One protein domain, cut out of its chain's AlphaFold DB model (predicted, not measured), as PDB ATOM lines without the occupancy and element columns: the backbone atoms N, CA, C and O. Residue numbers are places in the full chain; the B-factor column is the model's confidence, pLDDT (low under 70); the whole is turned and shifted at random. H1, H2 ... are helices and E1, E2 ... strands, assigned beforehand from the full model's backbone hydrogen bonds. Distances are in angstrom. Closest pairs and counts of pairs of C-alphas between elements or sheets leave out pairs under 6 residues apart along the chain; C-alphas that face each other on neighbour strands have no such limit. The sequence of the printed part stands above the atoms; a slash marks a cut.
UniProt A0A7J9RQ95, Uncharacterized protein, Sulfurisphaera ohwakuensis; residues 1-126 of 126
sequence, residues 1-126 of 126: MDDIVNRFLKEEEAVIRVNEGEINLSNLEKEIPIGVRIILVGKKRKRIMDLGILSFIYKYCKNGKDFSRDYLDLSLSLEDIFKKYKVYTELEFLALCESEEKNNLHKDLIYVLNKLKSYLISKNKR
ATOM      1  N   MET A   1     -43.366 -24.365  -1.833       73.44
ATOM      2  CA  MET A   1     -42.723 -24.551  -3.153       73.44
ATOM      3  C   MET A   1     -41.487 -25.427  -3.056       73.44
ATOM      4  O   MET A   1     -41.510 -26.499  -3.636       73.44
ATOM      5  N   ASP A   2     -40.476 -25.042  -2.269       74.75
ATOM      6  CA  ASP A   2     -39.252 -25.848  -2.093       74.75
ATOM      7  C   ASP A   2     -39.575 -27.265  -1.599       74.75
ATOM      8  O   ASP A   2     -38.985 -28.227  -2.066       74.75
ATOM      9  N   ASP A   3     -40.601 -27.416  -0.758       83.31
ATOM     10  CA  ASP A   3     -41.097 -28.728  -0.328       83.31
ATOM     11  C   ASP A   3     -41.654 -29.596  -1.479       83.31
ATOM     12  O   ASP A   3     -41.358 -30.783  -1.550       83.31
ATOM     13  N   ILE A   4     -42.378 -29.015  -2.444       84.00
ATOM     14  CA  ILE A   4     -42.918 -29.752  -3.605       84.00
ATOM     15  C   ILE A   4     -41.774 -30.200  -4.519       84.00
ATOM     16  O   ILE A   4     -41.705 -31.365  -4.894       84.00
ATOM     17  N   VAL A   5     -40.847 -29.296  -4.847       85.06
ATOM     18  CA  VAL A   5     -39.691 -29.633  -5.693       85.06
ATOM     19  C   VAL A   5     -38.801 -30.670  -5.000       85.06
ATOM     20  O   VAL A   5     -38.402 -31.651  -5.621       85.06
ATOM     21  N   ASN A   6     -38.557 -30.525  -3.696       86.94
ATOM     22  CA  ASN A   6     -37.773 -31.489  -2.924       86.94
ATOM     23  C   ASN A   6     -38.430 -32.869  -2.880       86.94
ATOM     24  O   ASN A   6     -37.736 -33.874  -3.005       86.94
ATOM     25  N   ARG A   7     -39.754 -32.933  -2.707       85.06
ATOM     26  CA  ARG A   7     -40.497 -34.195  -2.777       85.06
ATOM     27  C   ARG A   7     -40.382 -34.827  -4.160       85.06
ATOM     28  O   ARG A   7     -40.131 -36.020  -4.239       85.06
ATOM     29  N   PHE A   8     -40.465 -34.032  -5.226       86.81
ATOM     30  CA  PHE A   8     -40.403 -34.525  -6.608       86.81
ATOM     31  C   PHE A   8     -39.057 -35.190  -6.888       86.81
ATOM     32  O   PHE A   8     -38.996 -36.278  -7.450       86.81
ATOM     33  N   LEU A   9     -37.980 -34.542  -6.438       85.38
ATOM     34  CA  LEU A   9     -36.622 -35.055  -6.579       85.38
ATOM     35  C   LEU A   9     -36.376 -36.293  -5.704       85.38
ATOM     36  O   LEU A   9     -35.732 -37.234  -6.154       85.38
ATOM     37  N   LYS A  10     -36.886 -36.314  -4.464       87.94
ATOM     38  CA  LYS A  10     -36.714 -37.448  -3.534       87.94
ATOM     39  C   LYS A  10     -37.514 -38.685  -3.927       87.94
ATOM     40  O   LYS A  10     -37.087 -39.792  -3.629       87.94
ATOM     41  N   GLU A  11     -38.676 -38.491  -4.537       85.75
ATOM     42  CA  GLU A  11     -39.559 -39.565  -4.997       85.75
ATOM     43  C   GLU A  11     -39.276 -39.967  -6.463       85.75
ATOM     44  O   GLU A  11     -40.094 -40.658  -7.059       85.75
ATOM     45  N   GLU A  12     -38.141 -39.544  -7.039       82.25
ATOM     46  CA  GLU A  12     -37.671 -39.914  -8.389       82.25
ATOM     47  C   GLU A  12     -38.685 -39.620  -9.516       82.25
ATOM     48  O   GLU A  12     -39.182 -40.517 -10.190       82.25
ATOM     49  N   GLU A  13     -38.989 -38.339  -9.748       73.06
ATOM     50  CA  GLU A  13     -39.920 -37.875 -10.797       73.06
ATOM     51  C   GLU A  13     -41.403 -38.243 -10.571       73.06
ATOM     52  O   GLU A  13     -42.223 -38.243 -11.498       73.06
ATOM     53  N   ALA A  14     -41.791 -38.519  -9.324       76.12
ATOM     54  CA  ALA A  14     -43.179 -38.812  -8.980       76.12
ATOM     55  C   ALA A  14     -44.134 -37.636  -9.259       76.12
ATOM     56  O   ALA A  14     -43.818 -36.464  -9.060       76.12
ATOM     57  N   VAL A  15     -45.375 -37.951  -9.644       88.50
ATOM     58  CA  VAL A  15     -46.443 -36.945  -9.748       88.50
ATOM     59  C   VAL A  15     -46.996 -36.637  -8.358       88.50
ATOM     60  O   VAL A  15     -47.665 -37.470  -7.740       88.50
ATOM     61  N   ILE A  16     -46.782 -35.409  -7.886       90.25
ATOM     62  CA  ILE A  16     -47.145 -35.011  -6.522       90.25
ATOM     63  C   ILE A  16     -48.591 -34.538  -6.456       90.25
ATOM     64  O   ILE A  16     -49.033 -33.707  -7.244       90.25
ATOM     65  N   ARG A  17     -49.338 -35.012  -5.458       92.00
ATOM     66  CA  ARG A  17     -50.659 -34.458  -5.140       92.00
ATOM     67  C   ARG A  17     -50.517 -33.256  -4.217       92.00
ATOM     68  O   ARG A  17     -49.857 -33.356  -3.185       92.00
ATOM     69  N   VAL A  18     -51.164 -32.160  -4.592       92.12
ATOM     70  CA  VAL A  18     -51.151 -30.890  -3.861       92.12
ATOM     71  C   VAL A  18     -52.583 -30.378  -3.771       92.12
ATOM     72  O   VAL A  18     -53.291 -30.400  -4.780       92.12
ATOM     73  N   ASN A  19     -53.052 -29.955  -2.598       92.69
ATOM     74  CA  ASN A  19     -54.406 -29.416  -2.477       92.69
ATOM     75  C   ASN A  19     -54.483 -27.967  -2.976       92.69
ATOM     76  O   ASN A  19     -53.513 -27.209  -2.958       92.69
ATOM     77  N   GLU A  20     -55.671 -27.574  -3.420       84.75
ATOM     78  CA  GLU A  20     -55.987 -26.188  -3.757       84.75
ATOM     79  C   GLU A  20     -55.700 -25.266  -2.558       84.75
ATOM     80  O   GLU A  20     -56.131 -25.535  -1.437       84.75
ATOM     81  N   GLY A  21     -54.943 -24.190  -2.790       83.12
ATOM     82  CA  GLY A  21     -54.482 -23.267  -1.745       83.12
ATOM     83  C   GLY A  21     -53.089 -23.561  -1.174       83.12
ATOM     84  O   GLY A  21     -52.507 -22.671  -0.563       83.12
ATOM     85  N   GLU A  22     -52.508 -24.742  -1.416       87.06
ATOM     86  CA  GLU A  22     -51.095 -25.016  -1.080       87.06
ATOM     87  C   GLU A  22     -50.108 -24.393  -2.088       87.06
ATOM     88  O   GLU A  22     -48.897 -24.364  -1.851       87.06
ATOM     89  N   ILE A  23     -50.619 -23.907  -3.226       86.00
ATOM     90  CA  ILE A  23     -49.850 -23.210  -4.260       86.00
ATOM     91  C   ILE A  23     -50.420 -21.813  -4.454       86.00
ATOM     92  O   ILE A  23     -51.593 -21.628  -4.778       86.00
ATOM     93  N   ASN A  24     -49.542 -20.832  -4.314       85.88
ATOM     94  CA  ASN A  24     -49.811 -19.415  -4.449       85.88
ATOM     95  C   ASN A  24     -49.117 -18.914  -5.723       85.88
ATOM     96  O   ASN A  24     -48.061 -19.421  -6.102       85.88
ATOM     97  N   LEU A  25     -49.628 -17.844  -6.336       87.88
ATOM     98  CA  LEU A  25     -48.988 -17.237  -7.513       87.88
ATOM     99  C   LEU A  25     -47.535 -16.819  -7.268       87.88
ATOM    100  O   LEU A  25     -46.684 -17.046  -8.121       87.88
ATOM    101  N   SER A  26     -47.227 -16.281  -6.085       88.44
ATOM    102  CA  SER A  26     -45.855 -15.908  -5.712       88.44
ATOM    103  C   SER A  26     -44.901 -17.102  -5.688       88.44
ATOM    104  O   SER A  26     -43.692 -16.940  -5.811       88.44
ATOM    105  N   ASN A  27     -45.409 -18.330  -5.561       88.06
ATOM    106  CA  ASN A  27     -44.558 -19.504  -5.646       88.06
ATOM    107  C   ASN A  27     -44.043 -19.759  -7.068       88.06
ATOM    108  O   ASN A  27     -43.002 -20.395  -7.206       88.06
ATOM    109  N   LEU A  28     -44.730 -19.257  -8.099       92.56
ATOM    110  CA  LEU A  28     -44.322 -19.395  -9.499       92.56
ATOM    111  C   LEU A  28     -43.165 -18.461  -9.884       92.56
ATOM    112  O   LEU A  28     -42.567 -18.649 -10.942       92.56
ATOM    113  N   GLU A  29     -42.823 -17.485  -9.035       91.25
ATOM    114  CA  GLU A  29     -41.654 -16.611  -9.219       91.25
ATOM    115  C   GLU A  29     -40.335 -17.355  -9.015       91.25
ATOM    116  O   GLU A  29     -39.316 -16.982  -9.594       91.25
ATOM    117  N   LYS A  30     -40.360 -18.436  -8.229       88.62
ATOM    118  CA  LYS A  30     -39.192 -19.282  -8.004       88.62
ATOM    119  C   LYS A  30     -38.800 -20.026  -9.280       88.62
ATOM    120  O   LYS A  30     -39.587 -20.200 -10.213       88.62
ATOM    121  N   GLU A  31     -37.551 -20.463  -9.332       85.00
ATOM    122  CA  GLU A  31     -37.104 -21.379 -10.371       85.00
ATOM    123  C   GLU A  31     -37.637 -22.781 -10.064       85.00
ATOM    124  O   GLU A  31     -37.356 -23.351  -9.011       85.00
ATOM    125  N   ILE A  32     -38.472 -23.298 -10.965       91.81
ATOM    126  CA  ILE A  32     -39.052 -24.635 -10.874       91.81
ATOM    127  C   ILE A  32     -38.598 -25.391 -12.121       91.81
ATOM    128  O   ILE A  32     -38.886 -24.927 -13.230       91.81
ATOM    129  N   PRO A  33     -37.903 -26.530 -11.971       90.75
ATOM    130  CA  PRO A  33     -37.517 -27.345 -13.110       90.75
ATOM    131  C   PRO A  33     -38.738 -27.770 -13.930       90.75
ATOM    132  O   PRO A  33     -39.771 -28.164 -13.382       90.75
ATOM    133  N   ILE A  34     -38.613 -27.717 -15.254       92.00
ATOM    134  CA  ILE A  34     -39.587 -28.350 -16.147       92.00
ATOM    135  C   ILE A  34     -39.568 -29.856 -15.894       92.00
ATOM    136  O   ILE A  34     -38.500 -30.441 -15.724       92.00
ATOM    137  N   GLY A  35     -40.746 -30.475 -15.862       90.75
ATOM    138  CA  GLY A  35     -40.925 -31.879 -15.504       90.75
ATOM    139  C   GLY A  35     -41.517 -32.074 -14.111       90.75
ATOM    140  O   GLY A  35     -42.065 -33.144 -13.850       90.75
ATOM    141  N   VAL A  36     -41.495 -31.053 -13.241       93.50
ATOM    142  CA  VAL A  36     -42.140 -31.107 -11.918       93.50
ATOM    143  C   VAL A  36     -43.658 -31.139 -12.098       93.50
ATOM    144  O   VAL A  36     -44.331 -30.106 -12.162       93.50
ATOM    145  N   ARG A  37     -44.212 -32.348 -12.206       93.50
ATOM    146  CA  ARG A  37     -45.640 -32.580 -12.427       93.50
ATOM    147  C   ARG A  37     -46.390 -32.726 -11.120       93.50
ATOM    148  O   ARG A  37     -45.993 -33.472 -10.225       93.50
ATOM    149  N   ILE A  38     -47.543 -32.076 -11.061       94.25
ATOM    150  CA  ILE A  38     -48.460 -32.195  -9.936       94.25
ATOM    151  C   ILE A  38     -49.857 -32.588 -10.391       94.25
ATOM    152  O   ILE A  38     -50.256 -32.364 -11.534       94.25
ATOM    153  N   ILE A  39     -50.633 -33.099  -9.446       95.94
ATOM    154  CA  ILE A  39     -52.088 -33.116  -9.502       95.94
ATOM    155  C   ILE A  39     -52.576 -32.119  -8.458       95.94
ATOM    156  O   ILE A  39     -52.500 -32.390  -7.258       95.94
ATOM    157  N   LEU A  40     -53.106 -30.990  -8.921       96.00
ATOM    158  CA  LEU A  40     -53.815 -30.043  -8.074       96.00
ATOM    159  C   LEU A  40     -55.197 -30.614  -7.741       96.00
ATOM    160  O   LEU A  40     -55.954 -30.990  -8.644       96.00
ATOM    161  N   VAL A  41     -55.518 -30.704  -6.454       96.62
ATOM    162  CA  VAL A  41     -56.740 -31.325  -5.936       96.62
ATOM    163  C   VAL A  41     -57.612 -30.274  -5.257       96.62
ATOM    164  O   VAL A  41     -57.290 -29.785  -4.180       96.62
ATOM    165  N   GLY A  42     -58.743 -29.958  -5.877       93.25
ATOM    166  CA  GLY A  42     -59.787 -29.119  -5.295       93.25
ATOM    167  C   GLY A  42     -60.944 -29.963  -4.771       93.25
ATOM    168  O   GLY A  42     -60.958 -31.190  -4.889       93.25
ATOM    169  N   LYS A  43     -61.980 -29.302  -4.245       90.69
ATOM    170  CA  LYS A  43     -63.152 -29.992  -3.661       90.69
ATOM    171  C   LYS A  43     -63.921 -30.861  -4.662       90.69
ATOM    172  O   LYS A  43     -64.468 -31.891  -4.284       90.69
ATOM    173  N   LYS A  44     -64.010 -30.424  -5.923       92.12
ATOM    174  CA  LYS A  44     -64.793 -31.097  -6.982       92.12
ATOM    175  C   LYS A  44     -63.970 -31.513  -8.195       92.12
ATOM    176  O   LYS A  44     -64.380 -32.406  -8.928       92.12
ATOM    177  N   ARG A  45     -62.849 -30.835  -8.450       94.06
ATOM    178  CA  ARG A  45     -62.054 -30.996  -9.671       94.06
ATOM    179  C   ARG A  45     -60.611 -31.312  -9.324       94.06
ATOM    180  O   ARG A  45     -60.138 -31.003  -8.234       94.06
ATOM    181  N   LYS A  46     -59.931 -31.939 -10.277       95.94
ATOM    182  CA  LYS A  46     -58.495 -32.197 -10.234       95.94
ATOM    183  C   LYS A  46     -57.894 -31.772 -11.564       95.94
ATOM    184  O   LYS A  46     -58.557 -31.903 -12.595       95.94
ATOM    185  N   ARG A  47     -56.661 -31.278 -11.541       94.94
ATOM    186  CA  ARG A  47     -55.932 -30.858 -12.742       94.94
ATOM    187  C   ARG A  47     -54.501 -31.360 -12.647       94.94
ATOM    188  O   ARG A  47     -53.825 -31.083 -11.662       94.94
ATOM    189  N   ILE A  48     -54.078 -32.130 -13.643       95.94
ATOM    190  CA  ILE A  48     -52.670 -32.480 -13.819       95.94
ATOM    191  C   ILE A  48     -51.997 -31.358 -14.603       95.94
ATOM    192  O   ILE A  48     -52.588 -30.862 -15.561       95.94
ATOM    193  N   MET A  49     -50.813 -30.941 -14.170       95.56
ATOM    194  CA  MET A  49     -50.044 -29.885 -14.828       95.56
ATOM    195  C   MET A  49     -48.553 -30.019 -14.518       95.56
ATOM    196  O   MET A  49     -48.170 -30.610 -13.505       95.56
ATOM    197  N   ASP A  50     -47.723 -29.426 -15.364       95.94
ATOM    198  CA  ASP A  50     -46.302 -29.203 -15.126       95.94
ATOM    199  C   ASP A  50     -46.071 -27.821 -14.490       95.94
ATOM    200  O   ASP A  50     -46.328 -26.776 -15.097       95.94
ATOM    201  N   LEU A  51     -45.590 -27.802 -13.243       94.81
ATOM    202  CA  LEU A  51     -45.327 -26.560 -12.513       94.81
ATOM    203  C   LEU A  51     -44.142 -25.778 -13.075       94.81
ATOM    204  O   LEU A  51     -44.138 -24.551 -12.969       94.81
ATOM    205  N   GLY A  52     -43.152 -26.450 -13.662       95.31
ATOM    206  CA  GLY A  52     -42.023 -25.778 -14.300       95.31
ATOM    207  C   GLY A  52     -42.472 -25.004 -15.535       95.31
ATOM    208  O   GLY A  52     -42.144 -23.827 -15.687       95.31
ATOM    209  N   ILE A  53     -43.319 -25.619 -16.366       96.94
ATOM    210  CA  ILE A  53     -43.956 -24.941 -17.503       96.94
ATOM    211  C   ILE A  53     -44.825 -23.780 -17.019       96.94
ATOM    212  O   ILE A  53     -44.723 -22.675 -17.554       96.94
ATOM    213  N   LEU A  54     -45.656 -23.991 -15.995       97.00
ATOM    214  CA  LEU A  54     -46.528 -22.937 -15.477       97.00
ATOM    215  C   LEU A  54     -45.732 -21.760 -14.884       97.00
ATOM    216  O   LEU A  54     -46.077 -20.604 -15.126       97.00
ATOM    217  N   SER A  55     -44.632 -22.033 -14.175       96.69
ATOM    218  CA  SER A  55     -43.701 -21.005 -13.687       96.69
ATOM    219  C   SER A  55     -43.052 -20.235 -14.833       96.69
ATOM    220  O   SER A  55     -42.997 -19.004 -14.798       96.69
ATOM    221  N   PHE A  56     -42.605 -20.931 -15.881       97.06
ATOM    222  CA  PHE A  56     -42.056 -20.281 -17.065       97.06
ATOM    223  C   PHE A  56     -43.086 -19.342 -17.710       97.06
ATOM    224  O   PHE A  56     -42.782 -18.182 -17.992       97.06
ATOM    225  N   ILE A  57     -44.325 -19.811 -17.891       97.44
ATOM    226  CA  ILE A  57     -45.422 -19.006 -18.442       97.44
ATOM    227  C   ILE A  57     -45.666 -17.767 -17.587       97.44
ATOM    228  O   ILE A  57     -45.725 -16.663 -18.126       97.44
ATOM    229  N   TYR A  58     -45.783 -17.940 -16.268       97.50
ATOM    230  CA  TYR A  58     -46.009 -16.847 -15.325       97.50
ATOM    231  C   TYR A  58     -44.963 -15.734 -15.471       97.50
ATOM    232  O   TYR A  58     -45.317 -14.552 -15.447       97.50
ATOM    233  N   LYS A  59     -43.691 -16.113 -15.640       96.12
ATOM    234  CA  LYS A  59     -42.558 -15.181 -15.700       96.12
ATOM    235  C   LYS A  59     -42.396 -14.510 -17.061       96.12
ATOM    236  O   LYS A  59     -42.121 -13.314 -17.107       96.12
ATOM    237  N   TYR A  60     -42.565 -15.255 -18.152       96.38
ATOM    238  CA  TYR A  60     -42.024 -14.840 -19.450       96.38
ATOM    239  C   TYR A  60     -43.052 -14.699 -20.570       96.38
ATOM    240  O   TYR A  60     -42.712 -14.193 -21.638       96.38
ATOM    241  N   CYS A  61     -44.298 -15.126 -20.362       96.44
ATOM    242  CA  CYS A  61     -45.326 -15.059 -21.396       96.44
ATOM    243  C   CYS A  61     -46.267 -13.870 -21.207       96.44
ATOM    244  O   CYS A  61     -46.717 -13.561 -20.100       96.44
ATOM    245  N   LYS A  62     -46.655 -13.241 -22.323       95.31
ATOM    246  CA  LYS A  62     -47.737 -12.251 -22.335       95.31
ATOM    247  C   LYS A  62     -49.018 -12.885 -21.782       95.31
ATOM    248  O   LYS A  62     -49.389 -13.984 -22.186       95.31
ATOM    249  N   ASN A  63     -49.688 -12.191 -20.861       95.31
ATOM    250  CA  ASN A  63     -50.853 -12.685 -20.106       95.31
ATOM    251  C   ASN A  63     -50.577 -13.942 -19.252       95.31
ATOM    252  O   ASN A  63     -51.517 -14.559 -18.752       95.31
ATOM    253  N   GLY A  64     -49.310 -14.321 -19.055       96.81
ATOM    254  CA  GLY A  64     -48.930 -15.524 -18.321       96.81
ATOM    255  C   GLY A  64     -49.351 -15.498 -16.854       96.81
ATOM    256  O   GLY A  64     -49.770 -16.524 -16.324       96.81
ATOM    257  N   LYS A  65     -49.334 -14.321 -16.212       96.56
ATOM    258  CA  LYS A  65     -49.840 -14.145 -14.840       96.56
ATOM    259  C   LYS A  65     -51.337 -14.429 -14.733       96.56
ATOM    260  O   LYS A  65     -51.749 -15.185 -13.858       96.56
ATOM    261  N   ASP A  66     -52.133 -13.862 -15.641       97.56
ATOM    262  CA  ASP A  66     -53.580 -14.090 -15.672       97.56
ATOM    263  C   ASP A  66     -53.899 -15.550 -15.970       97.56
ATOM    264  O   ASP A  66     -54.712 -16.143 -15.271       97.56
ATOM    265  N   PHE A  67     -53.240 -16.136 -16.975       98.06
ATOM    266  CA  PHE A  67     -53.407 -17.552 -17.285       98.06
ATOM    267  C   PHE A  67     -53.063 -18.425 -16.082       98.06
ATOM    268  O   PHE A  67     -53.865 -19.264 -15.708       98.06
ATOM    269  N   SER A  68     -51.918 -18.203 -15.434       97.44
ATOM    270  CA  SER A  68     -51.487 -19.028 -14.301       97.44
ATOM    271  C   SER A  68     -52.437 -18.924 -13.110       97.44
ATOM    272  O   SER A  68     -52.703 -19.931 -12.462       97.44
ATOM    273  N   ARG A  69     -52.990 -17.734 -12.843       96.81
ATOM    274  CA  ARG A  69     -54.014 -17.546 -11.804       96.81
ATOM    275  C   ARG A  69     -55.248 -18.375 -12.111       96.81
ATOM    276  O   ARG A  69     -55.669 -19.177 -11.287       96.81
ATOM    277  N   ASP A  70     -55.797 -18.188 -13.301       97.00
ATOM    278  CA  ASP A  70     -57.029 -18.844 -13.711       97.00
ATOM    279  C   ASP A  70     -56.821 -20.368 -13.850       97.00
ATOM    280  O   ASP A  70     -57.706 -21.160 -13.537       97.00
ATOM    281  N   TYR A  71     -55.625 -20.807 -14.250       96.75
ATOM    282  CA  TYR A  71     -55.261 -22.218 -14.383       96.75
ATOM    283  C   TYR A  71     -54.989 -22.918 -13.043       96.75
ATOM    284  O   TYR A  71     -55.086 -24.145 -12.963       96.75
ATOM    285  N   LEU A  72     -54.687 -22.176 -11.978       95.69
ATOM    286  CA  LEU A  72     -54.619 -22.713 -10.615       95.69
ATOM    287  C   LEU A  72     -55.976 -22.689  -9.900       95.69
ATOM    288  O   LEU A  72     -56.152 -23.401  -8.917       95.69
ATOM    289  N   ASP A  73     -56.943 -21.921 -10.400       95.31
ATOM    290  CA  ASP A  73     -58.302 -21.878  -9.865       95.31
ATOM    291  C   ASP A  73     -59.121 -23.082 -10.370       95.31
ATOM    292  O   ASP A  73     -59.405 -23.223 -11.567       95.31
ATOM    293  N   LEU A  74     -59.506 -23.987  -9.462       95.69
ATOM    294  CA  LEU A  74     -60.312 -25.162  -9.803       95.69
ATOM    295  C   LEU A  74     -61.821 -24.892  -9.766       95.69
ATOM    296  O   LEU A  74     -62.617 -25.784 -10.106       95.69
ATOM    297  N   SER A  75     -62.243 -23.671  -9.428       95.12
ATOM    298  CA  SER A  75     -63.604 -23.207  -9.703       95.12
ATOM    299  C   SER A  75     -63.851 -23.075 -11.213       95.12
ATOM    300  O   SER A  75     -64.954 -23.398 -11.669       95.12
ATOM    301  N   LEU A  76     -62.803 -22.761 -11.989       96.00
ATOM    302  CA  LEU A  76     -62.812 -22.698 -13.450       96.00
ATOM    303  C   LEU A  76     -62.593 -24.081 -14.077       96.00
ATOM    304  O   LEU A  76     -61.622 -24.795 -13.794       96.00
ATOM    305  N   SER A  77     -63.499 -24.477 -14.968       96.56
ATOM    306  CA  SER A  77     -63.357 -25.701 -15.757       96.56
ATOM    307  C   SER A  77     -62.353 -25.517 -16.897       96.56
ATOM    308  O   SER A  77     -62.021 -24.400 -17.284       96.56
ATOM    309  N   LEU A  78     -61.889 -26.619 -17.492       96.69
ATOM    310  CA  LEU A  78     -61.068 -26.546 -18.707       96.69
ATOM    311  C   LEU A  78     -61.811 -25.900 -19.889       96.69
ATOM    312  O   LEU A  78     -61.172 -25.303 -20.748       96.69
ATOM    313  N   GLU A  79     -63.143 -25.976 -19.917       97.19
ATOM    314  CA  GLU A  79     -63.953 -25.271 -20.912       97.19
ATOM    315  C   GLU A  79     -63.885 -23.751 -20.711       97.19
ATOM    316  O   GLU A  79     -63.765 -23.007 -21.682       97.19
ATOM    317  N   ASP A  80     -63.891 -23.282 -19.461       98.00
ATOM    318  CA  ASP A  80     -63.750 -21.857 -19.132       98.00
ATOM    319  C   ASP A  80     -62.354 -21.340 -19.506       98.00
ATOM    320  O   ASP A  80     -62.228 -20.292 -20.148       98.00
ATOM    321  N   ILE A  81     -61.311 -22.124 -19.198       97.94
ATOM    322  CA  ILE A  81     -59.933 -21.842 -19.630       97.94
ATOM    323  C   ILE A  81     -59.871 -21.747 -21.158       97.94
ATOM    324  O   ILE A  81     -59.361 -20.762 -21.696       97.94
ATOM    325  N   PHE A  82     -60.455 -22.708 -21.875       96.88
ATOM    326  CA  PHE A  82     -60.467 -22.697 -23.333       96.88
ATOM    327  C   PHE A  82     -61.234 -21.507 -23.909       96.88
ATOM    328  O   PHE A  82     -60.758 -20.865 -24.846       96.88
ATOM    329  N   LYS A  83     -62.394 -21.149 -23.349       97.12
ATOM    330  CA  LYS A  83     -63.171 -19.986 -23.802       97.12
ATOM    331  C   LYS A  83     -62.335 -18.708 -23.760       97.12
ATOM    332  O   LYS A  83     -62.366 -17.959 -24.743       97.12
ATOM    333  N   LYS A  84     -61.568 -18.515 -22.680       97.31
ATOM    334  CA  LYS A  84     -60.753 -17.319 -22.427       97.31
ATOM    335  C   LYS A  84     -59.410 -17.317 -23.165       97.31
ATOM    336  O   LYS A  84     -59.057 -16.304 -23.759       97.31
ATOM    337  N   TYR A  85     -58.681 -18.433 -23.160       96.12
ATOM    338  CA  TYR A  85     -57.290 -18.502 -23.636       96.12
ATOM    339  C   TYR A  85     -57.099 -19.292 -24.936       96.12
ATOM    340  O   TYR A  85     -55.998 -19.313 -25.478       96.12
ATOM    341  N   LYS A  86     -58.156 -19.936 -25.451       94.75
ATOM    342  CA  LYS A  86     -58.132 -20.809 -26.644       94.75
ATOM    343  C   LYS A  86     -57.163 -21.993 -26.537       94.75
ATOM    344  O   LYS A  86     -56.735 -22.537 -27.552       94.75
ATOM    345  N   VAL A  87     -56.869 -22.412 -25.307       95.69
ATOM    346  CA  VAL A  87     -56.037 -23.570 -24.956       95.69
ATOM    347  C   VAL A  87     -56.622 -24.282 -23.738       95.69
ATOM    348  O   VAL A  87     -57.357 -23.678 -22.960       95.69
ATOM    349  N   TYR A  88     -56.294 -25.557 -23.569       96.12
ATOM    350  CA  TYR A  88     -56.698 -26.389 -22.436       96.12
ATOM    351  C   TYR A  88     -55.578 -26.602 -21.420       96.12
ATOM    352  O   TYR A  88     -55.859 -26.885 -20.256       96.12
ATOM    353  N   THR A  89     -54.316 -26.512 -21.840       97.25
ATOM    354  CA  THR A  89     -53.169 -26.847 -20.984       97.25
ATOM    355  C   THR A  89     -52.123 -25.747 -20.960       97.25
ATOM    356  O   THR A  89     -52.027 -24.928 -21.874       97.25
ATOM    357  N   GLU A  90     -51.307 -25.754 -19.913       97.19
ATOM    358  CA  GLU A  90     -50.105 -24.941 -19.804       97.19
ATOM    359  C   GLU A  90     -49.133 -25.218 -20.958       97.19
ATOM    360  O   GLU A  90     -48.577 -24.284 -21.527       97.19
ATOM    361  N   LEU A  91     -48.994 -26.475 -21.397       97.38
ATOM    362  CA  LEU A  91     -48.129 -26.817 -22.528       97.38
ATOM    363  C   LEU A  91     -48.626 -26.187 -23.841       97.38
ATOM    364  O   LEU A  91     -47.832 -25.640 -24.608       97.38
ATOM    365  N   GLU A  92     -49.936 -26.221 -24.093       97.44
ATOM    366  CA  GLU A  92     -50.545 -25.550 -25.249       97.44
ATOM    367  C   GLU A  92     -50.395 -24.025 -25.164       97.44
ATOM    368  O   GLU A  92     -50.062 -23.383 -26.163       97.44
ATOM    369  N   PHE A  93     -50.579 -23.444 -23.974       97.69
ATOM    370  CA  PHE A  93     -50.359 -22.015 -23.754       97.69
ATOM    371  C   PHE A  93     -48.906 -21.630 -24.058       97.69
ATOM    372  O   PHE A  93     -48.648 -20.689 -24.811       97.69
ATOM    373  N   LEU A  94     -47.941 -22.393 -23.531       97.50
ATOM    374  CA  LEU A  94     -46.521 -22.177 -23.788       97.50
ATOM    375  C   LEU A  94     -46.192 -22.334 -25.276       97.50
ATOM    376  O   LEU A  94     -45.377 -21.574 -25.800       97.50
ATOM    377  N   ALA A  95     -46.826 -23.265 -25.990       97.06
ATOM    378  CA  ALA A  95     -46.609 -23.436 -27.426       97.06
ATOM    379  C   ALA A  95     -46.988 -22.173 -28.214       97.06
ATOM    380  O   ALA A  95     -46.235 -21.759 -29.099       97.06
ATOM    381  N   LEU A  96     -48.093 -21.519 -27.848       95.44
ATOM    382  CA  LEU A  96     -48.551 -20.275 -28.475       95.44
ATOM    383  C   LEU A  96     -47.838 -19.017 -27.961       95.44
ATOM    384  O   LEU A  96     -47.849 -18.002 -28.651       95.44
ATOM    385  N   CYS A  97     -47.197 -19.079 -26.796       94.12
ATOM    386  CA  CYS A  97     -46.459 -17.960 -26.221       94.12
ATOM    387  C   CYS A  97     -45.319 -17.481 -27.138       94.12
ATOM    388  O   CYS A  97     -44.500 -18.271 -27.621       94.12
ATOM    389  N   GLU A  98     -45.260 -16.168 -27.352       90.06
ATOM    390  CA  GLU A  98     -44.208 -15.476 -28.096       90.06
ATOM    391  C   GLU A  98     -43.303 -14.779 -27.080       90.06
ATOM    392  O   GLU A  98     -43.579 -13.668 -26.637       90.06
ATOM    393  N   SER A  99     -42.277 -15.496 -26.631       92.31
ATOM    394  CA  SER A  99     -41.283 -15.016 -25.674       92.31
ATOM    395  C   SER A  99     -39.907 -15.467 -26.138       92.31
ATOM    396  O   SER A  99     -39.737 -16.643 -26.471       92.31
ATOM    397  N   GLU A 100     -38.941 -14.550 -26.174       92.81
ATOM    398  CA  GLU A 100     -37.559 -14.847 -26.574       92.81
ATOM    399  C   GLU A 100     -36.896 -15.846 -25.622       92.81
ATOM    400  O   GLU A 100     -36.127 -16.700 -26.062       92.81
ATOM    401  N   GLU A 101     -37.302 -15.838 -24.349       94.12
ATOM    402  CA  GLU A 101     -36.841 -16.780 -23.324       94.12
ATOM    403  C   GLU A 101     -37.140 -18.239 -23.680       94.12
ATOM    404  O   GLU A 101     -36.479 -19.154 -23.191       94.12
ATOM    405  N   LYS A 102     -38.110 -18.502 -24.570       91.88
ATOM    406  CA  LYS A 102     -38.390 -19.873 -25.024       91.88
ATOM    407  C   LYS A 102     -37.205 -20.494 -25.756       91.88
ATOM    408  O   LYS A 102     -37.098 -21.716 -25.776       91.88
ATOM    409  N   ASN A 103     -36.323 -19.682 -26.338       90.00
ATOM    410  CA  ASN A 103     -35.126 -20.165 -27.022       90.00
ATOM    411  C   ASN A 103     -34.070 -20.712 -26.048       90.00
ATOM    412  O   ASN A 103     -33.188 -21.453 -26.476       90.00
ATOM    413  N   ASN A 104     -34.193 -20.397 -24.753       91.69
ATOM    414  CA  ASN A 104     -33.316 -20.890 -23.689       91.69
ATOM    415  C   ASN A 104     -33.783 -22.241 -23.112       91.69
ATOM    416  O   ASN A 104     -33.106 -22.826 -22.268       91.69
ATOM    417  N   LEU A 105     -34.939 -22.754 -23.551       92.88
ATOM    418  CA  LEU A 105     -35.458 -24.052 -23.126       92.88
ATOM    419  C   LEU A 105     -34.684 -25.219 -23.762       92.88
ATOM    420  O   LEU A 105     -34.003 -25.076 -24.777       92.88
ATOM    421  N   HIS A 106     -34.836 -26.418 -23.190       93.94
ATOM    422  CA  HIS A 106     -34.244 -27.627 -23.761       93.94
ATOM    423  C   HIS A 106     -34.710 -27.851 -25.211       93.94
ATOM    424  O   HIS A 106     -35.894 -27.691 -25.524       93.94
ATOM    425  N   LYS A 107     -33.793 -28.271 -26.095       94.19
ATOM    426  CA  LYS A 107     -34.056 -28.411 -27.542       94.19
ATOM    427  C   LYS A 107     -35.241 -29.326 -27.847       94.19
ATOM    428  O   LYS A 107     -36.045 -29.007 -28.722       94.19
ATOM    429  N   ASP A 108     -35.388 -30.412 -27.096       94.25
ATOM    430  CA  ASP A 108     -36.504 -31.347 -27.274       94.25
ATOM    431  C   ASP A 108     -37.846 -30.699 -26.935       94.25
ATOM    432  O   ASP A 108     -38.824 -30.860 -27.667       94.25
ATOM    433  N   LEU A 109     -37.892 -29.893 -25.871       94.44
ATOM    434  CA  LEU A 109     -39.097 -29.153 -25.522       94.44
ATOM    435  C   LEU A 109     -39.420 -28.119 -26.601       94.44
ATOM    436  O   LEU A 109     -40.565 -28.035 -27.032       94.44
ATOM    437  N   ILE A 110     -38.424 -27.382 -27.097       96.00
ATOM    438  CA  ILE A 110     -38.612 -26.438 -28.209       96.00
ATOM    439  C   ILE A 110     -39.197 -27.157 -29.434       96.00
ATOM    440  O   ILE A 110     -40.151 -26.666 -30.044       96.00
ATOM    441  N   TYR A 111     -38.677 -28.339 -29.778       95.94
ATOM    442  CA  TYR A 111     -39.198 -29.150 -30.879       95.94
ATOM    443  C   TYR A 111     -40.675 -29.517 -30.673       95.94
ATOM    444  O   TYR A 111     -41.497 -29.308 -31.574       95.94
ATOM    445  N   VAL A 112     -41.031 -30.002 -29.479       95.88
ATOM    446  CA  VAL A 112     -42.415 -30.342 -29.109       95.88
ATOM    447  C   VAL A 112     -43.326 -29.117 -29.195       95.88
ATOM    448  O   VAL A 112     -44.390 -29.186 -29.814       95.88
ATOM    449  N   LEU A 113     -42.904 -27.977 -28.641       96.75
ATOM    450  CA  LEU A 113     -43.674 -26.732 -28.653       96.75
ATOM    451  C   LEU A 113     -43.936 -26.240 -30.080       96.75
ATOM    452  O   LEU A 113     -45.047 -25.805 -30.381       96.75
ATOM    453  N   ASN A 114     -42.955 -26.350 -30.979       95.06
ATOM    454  CA  ASN A 114     -43.120 -25.963 -32.380       95.06
ATOM    455  C   ASN A 114     -44.130 -26.859 -33.106       95.06
ATOM    456  O   ASN A 114     -45.020 -26.353 -33.794       95.06
ATOM    457  N   LYS A 115     -44.049 -28.182 -32.914       96.12
ATOM    458  CA  LYS A 115     -45.032 -29.123 -33.472       96.12
ATOM    459  C   LYS A 115     -46.437 -28.859 -32.934       96.12
ATOM    460  O   LYS A 115     -47.393 -28.827 -33.713       96.12
ATOM    461  N   LEU A 116     -46.557 -28.614 -31.630       95.94
ATOM    462  CA  LEU A 116     -47.832 -28.317 -30.987       95.94
ATOM    463  C   LEU A 116     -48.421 -26.990 -31.485       95.94
ATOM    464  O   LEU A 116     -49.602 -26.946 -31.824       95.94
ATOM    465  N   LYS A 117     -47.607 -25.935 -31.633       95.12
ATOM    466  CA  LYS A 117     -48.039 -24.646 -32.203       95.12
ATOM    467  C   LYS A 117     -48.632 -24.829 -33.600       95.12
ATOM    468  O   LYS A 117     -49.724 -24.328 -33.865       95.12
ATOM    469  N   SER A 118     -47.959 -25.575 -34.481       93.25
ATOM    470  CA  SER A 118     -48.478 -25.862 -35.827       93.25
ATOM    471  C   SER A 118     -49.830 -26.576 -35.784       93.25
ATOM    472  O   SER A 118     -50.754 -26.181 -36.499       93.25
ATOM    473  N   TYR A 119     -49.969 -27.586 -34.918       93.38
ATOM    474  CA  TYR A 119     -51.231 -28.299 -34.730       93.38
ATOM    475  C   TYR A 119     -52.355 -27.359 -34.265       93.38
ATOM    476  O   TYR A 119     -53.400 -27.291 -34.916       93.38
ATOM    477  N   LEU A 120     -52.132 -26.576 -33.206       92.25
ATOM    478  CA  LEU A 120     -53.129 -25.652 -32.650       92.25
ATOM    479  C   LEU A 120     -53.601 -24.608 -33.672       92.25
ATOM    480  O   LEU A 120     -54.801 -24.365 -33.799       92.25
ATOM    481  N   ILE A 121     -52.681 -24.039 -34.456       89.25
ATOM    482  CA  ILE A 121     -53.021 -23.068 -35.506       89.25
ATOM    483  C   ILE A 121     -53.876 -23.718 -36.601       89.25
ATOM    484  O   ILE A 121     -54.839 -23.113 -37.068       89.25
ATOM    485  N   SER A 122     -53.551 -24.946 -37.017       86.31
ATOM    486  CA  SER A 122     -54.337 -25.664 -38.031       86.31
ATOM    487  C   SER A 122     -55.741 -26.040 -37.553       86.31
ATOM    488  O   SER A 122     -56.691 -25.973 -38.330       86.31
ATOM    489  N   LYS A 123     -55.886 -26.390 -36.270       77.00
ATOM    490  CA  LYS A 123     -57.165 -26.746 -35.652       77.00
ATOM    491  C   LYS A 123     -58.120 -25.554 -35.593       77.00
ATOM    492  O   LYS A 123     -59.290 -25.721 -35.898       77.00
ATOM    493  N   ASN A 124     -57.616 -24.361 -35.275       62.00
ATOM    494  CA  ASN A 124     -58.423 -23.137 -35.173       62.00
ATOM    495  C   ASN A 124     -58.864 -22.548 -36.532       62.00
ATOM    496  O   ASN A 124     -59.579 -21.552 -36.552       62.00
ATOM    497  N   LYS A 125     -58.420 -23.125 -37.659       58.66
ATOM    498  CA  LYS A 125     -58.867 -22.760 -39.017       58.66
ATOM    499  C   LYS A 125     -60.030 -23.623 -39.534       58.66
ATOM    500  O   LYS A 125     -60.463 -23.406 -40.662       58.66
ATOM    501  N   ARG A 126     -60.476 -24.614 -38.759       44.66
ATOM    502  CA  ARG A 126     -61.672 -25.428 -39.025       44.66
ATOM    503  C   ARG A 126     -62.830 -24.927 -38.180       44.66
ATOM    504  O   ARG A 126     -63.963 -25.011 -38.690       44.66
TER     505      ARG A 126
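This is residues 1 to 126 of the 126 residues of an uncharacterized protein of Sulfurisphaera ohwakuensis (UniProt A0A7J9RQ95). A small three-stranded sheet and H1 make one end of this domain, a cluster of short helices, H3 to H6, fills the middle, and the longest helix, H8, crosses H6 at the other end. H2 packs on H3 and H4, and H7 sits off to the side, before H8. The 126 printed residues hold eight named helices and three strands, in the order H1 E1 H2 E2 E3 H3 H4 H5 H6 H7 H8; the class is mostly helix, and the mixed sheet runs E1 E2 E3. The whole is compact, with a radius of gyration of the C-alphas of 14.3 A and spans of 41 by 33 by 23 A.

Start at the sheet: E1 is residues 16 to 19, E2 residues 37 to 41, 12.9 A long, and E3 residues 46 to 50, 13.5 A long. Find C-alpha 37 at (-45.640, -32.580, -12.427), where E2 begins. H1 is residues 2 to 10 and H2 residues 25 to 29. After E3 come H3, residues 51 to 60, 14.0 A long, H4, residues 64 to 72, H5, residues 78 to 85, H6, residues 90 to 96, and H7, residues 100 to 104. H8, residues 107 to 123, runs 24.5 A from C-alpha 107 at (-34.056, -28.411, -27.542) to C-alpha 123 at (-57.165, -26.746, -35.652).

Look first at E2, the inner strand: E1 is parallel to it, with N 39 and O 16 2.8 A apart, and E3 is antiparallel, with N 40 and O 47 2.8 A apart. E2 and E3 form a hairpin. E1, H2 and E2 make a strand-helix-strand unit, two parallel neighbour strands with a helix between, and its crossover is right-handed. H1 only grazes the sheet, with its residues 4 to 8. H3 and H4 form a helical hairpin at a shallow tilt of 30 degrees, C-alphas 58 and 64 coming closest at 4.4 A. H2 touches H3 at C-alphas 28 and 55, 4.5 A. H5 only just touches H4, with 3 pairs of C-alphas within 8 A, the closest 71 and 81. H6 touches H3 at C-alphas 90 and 54, 6.0 A. H8 touches H6 with residues 113 to 120 alone, about perpendicular at 75 degrees, C-alphas 113 and 95 being 4.6 A apart. H7 is close to but not clearly touching H3 and H8. In H1, H3, H4, H5, H6 and H8 every O i to N i+4 pair is within hydrogen-bond range; H2 and H7 have 0 of 1, but each has 2 of 2 O i to N i+3 pairs.

The C-alphas of Lys 10 and Arg 126 are the two farthest apart, 45.0 A. The printed part has no cut and no long link. Mean pLDDT of the printed part is 91.7, and residues 124 to 126 are under 70.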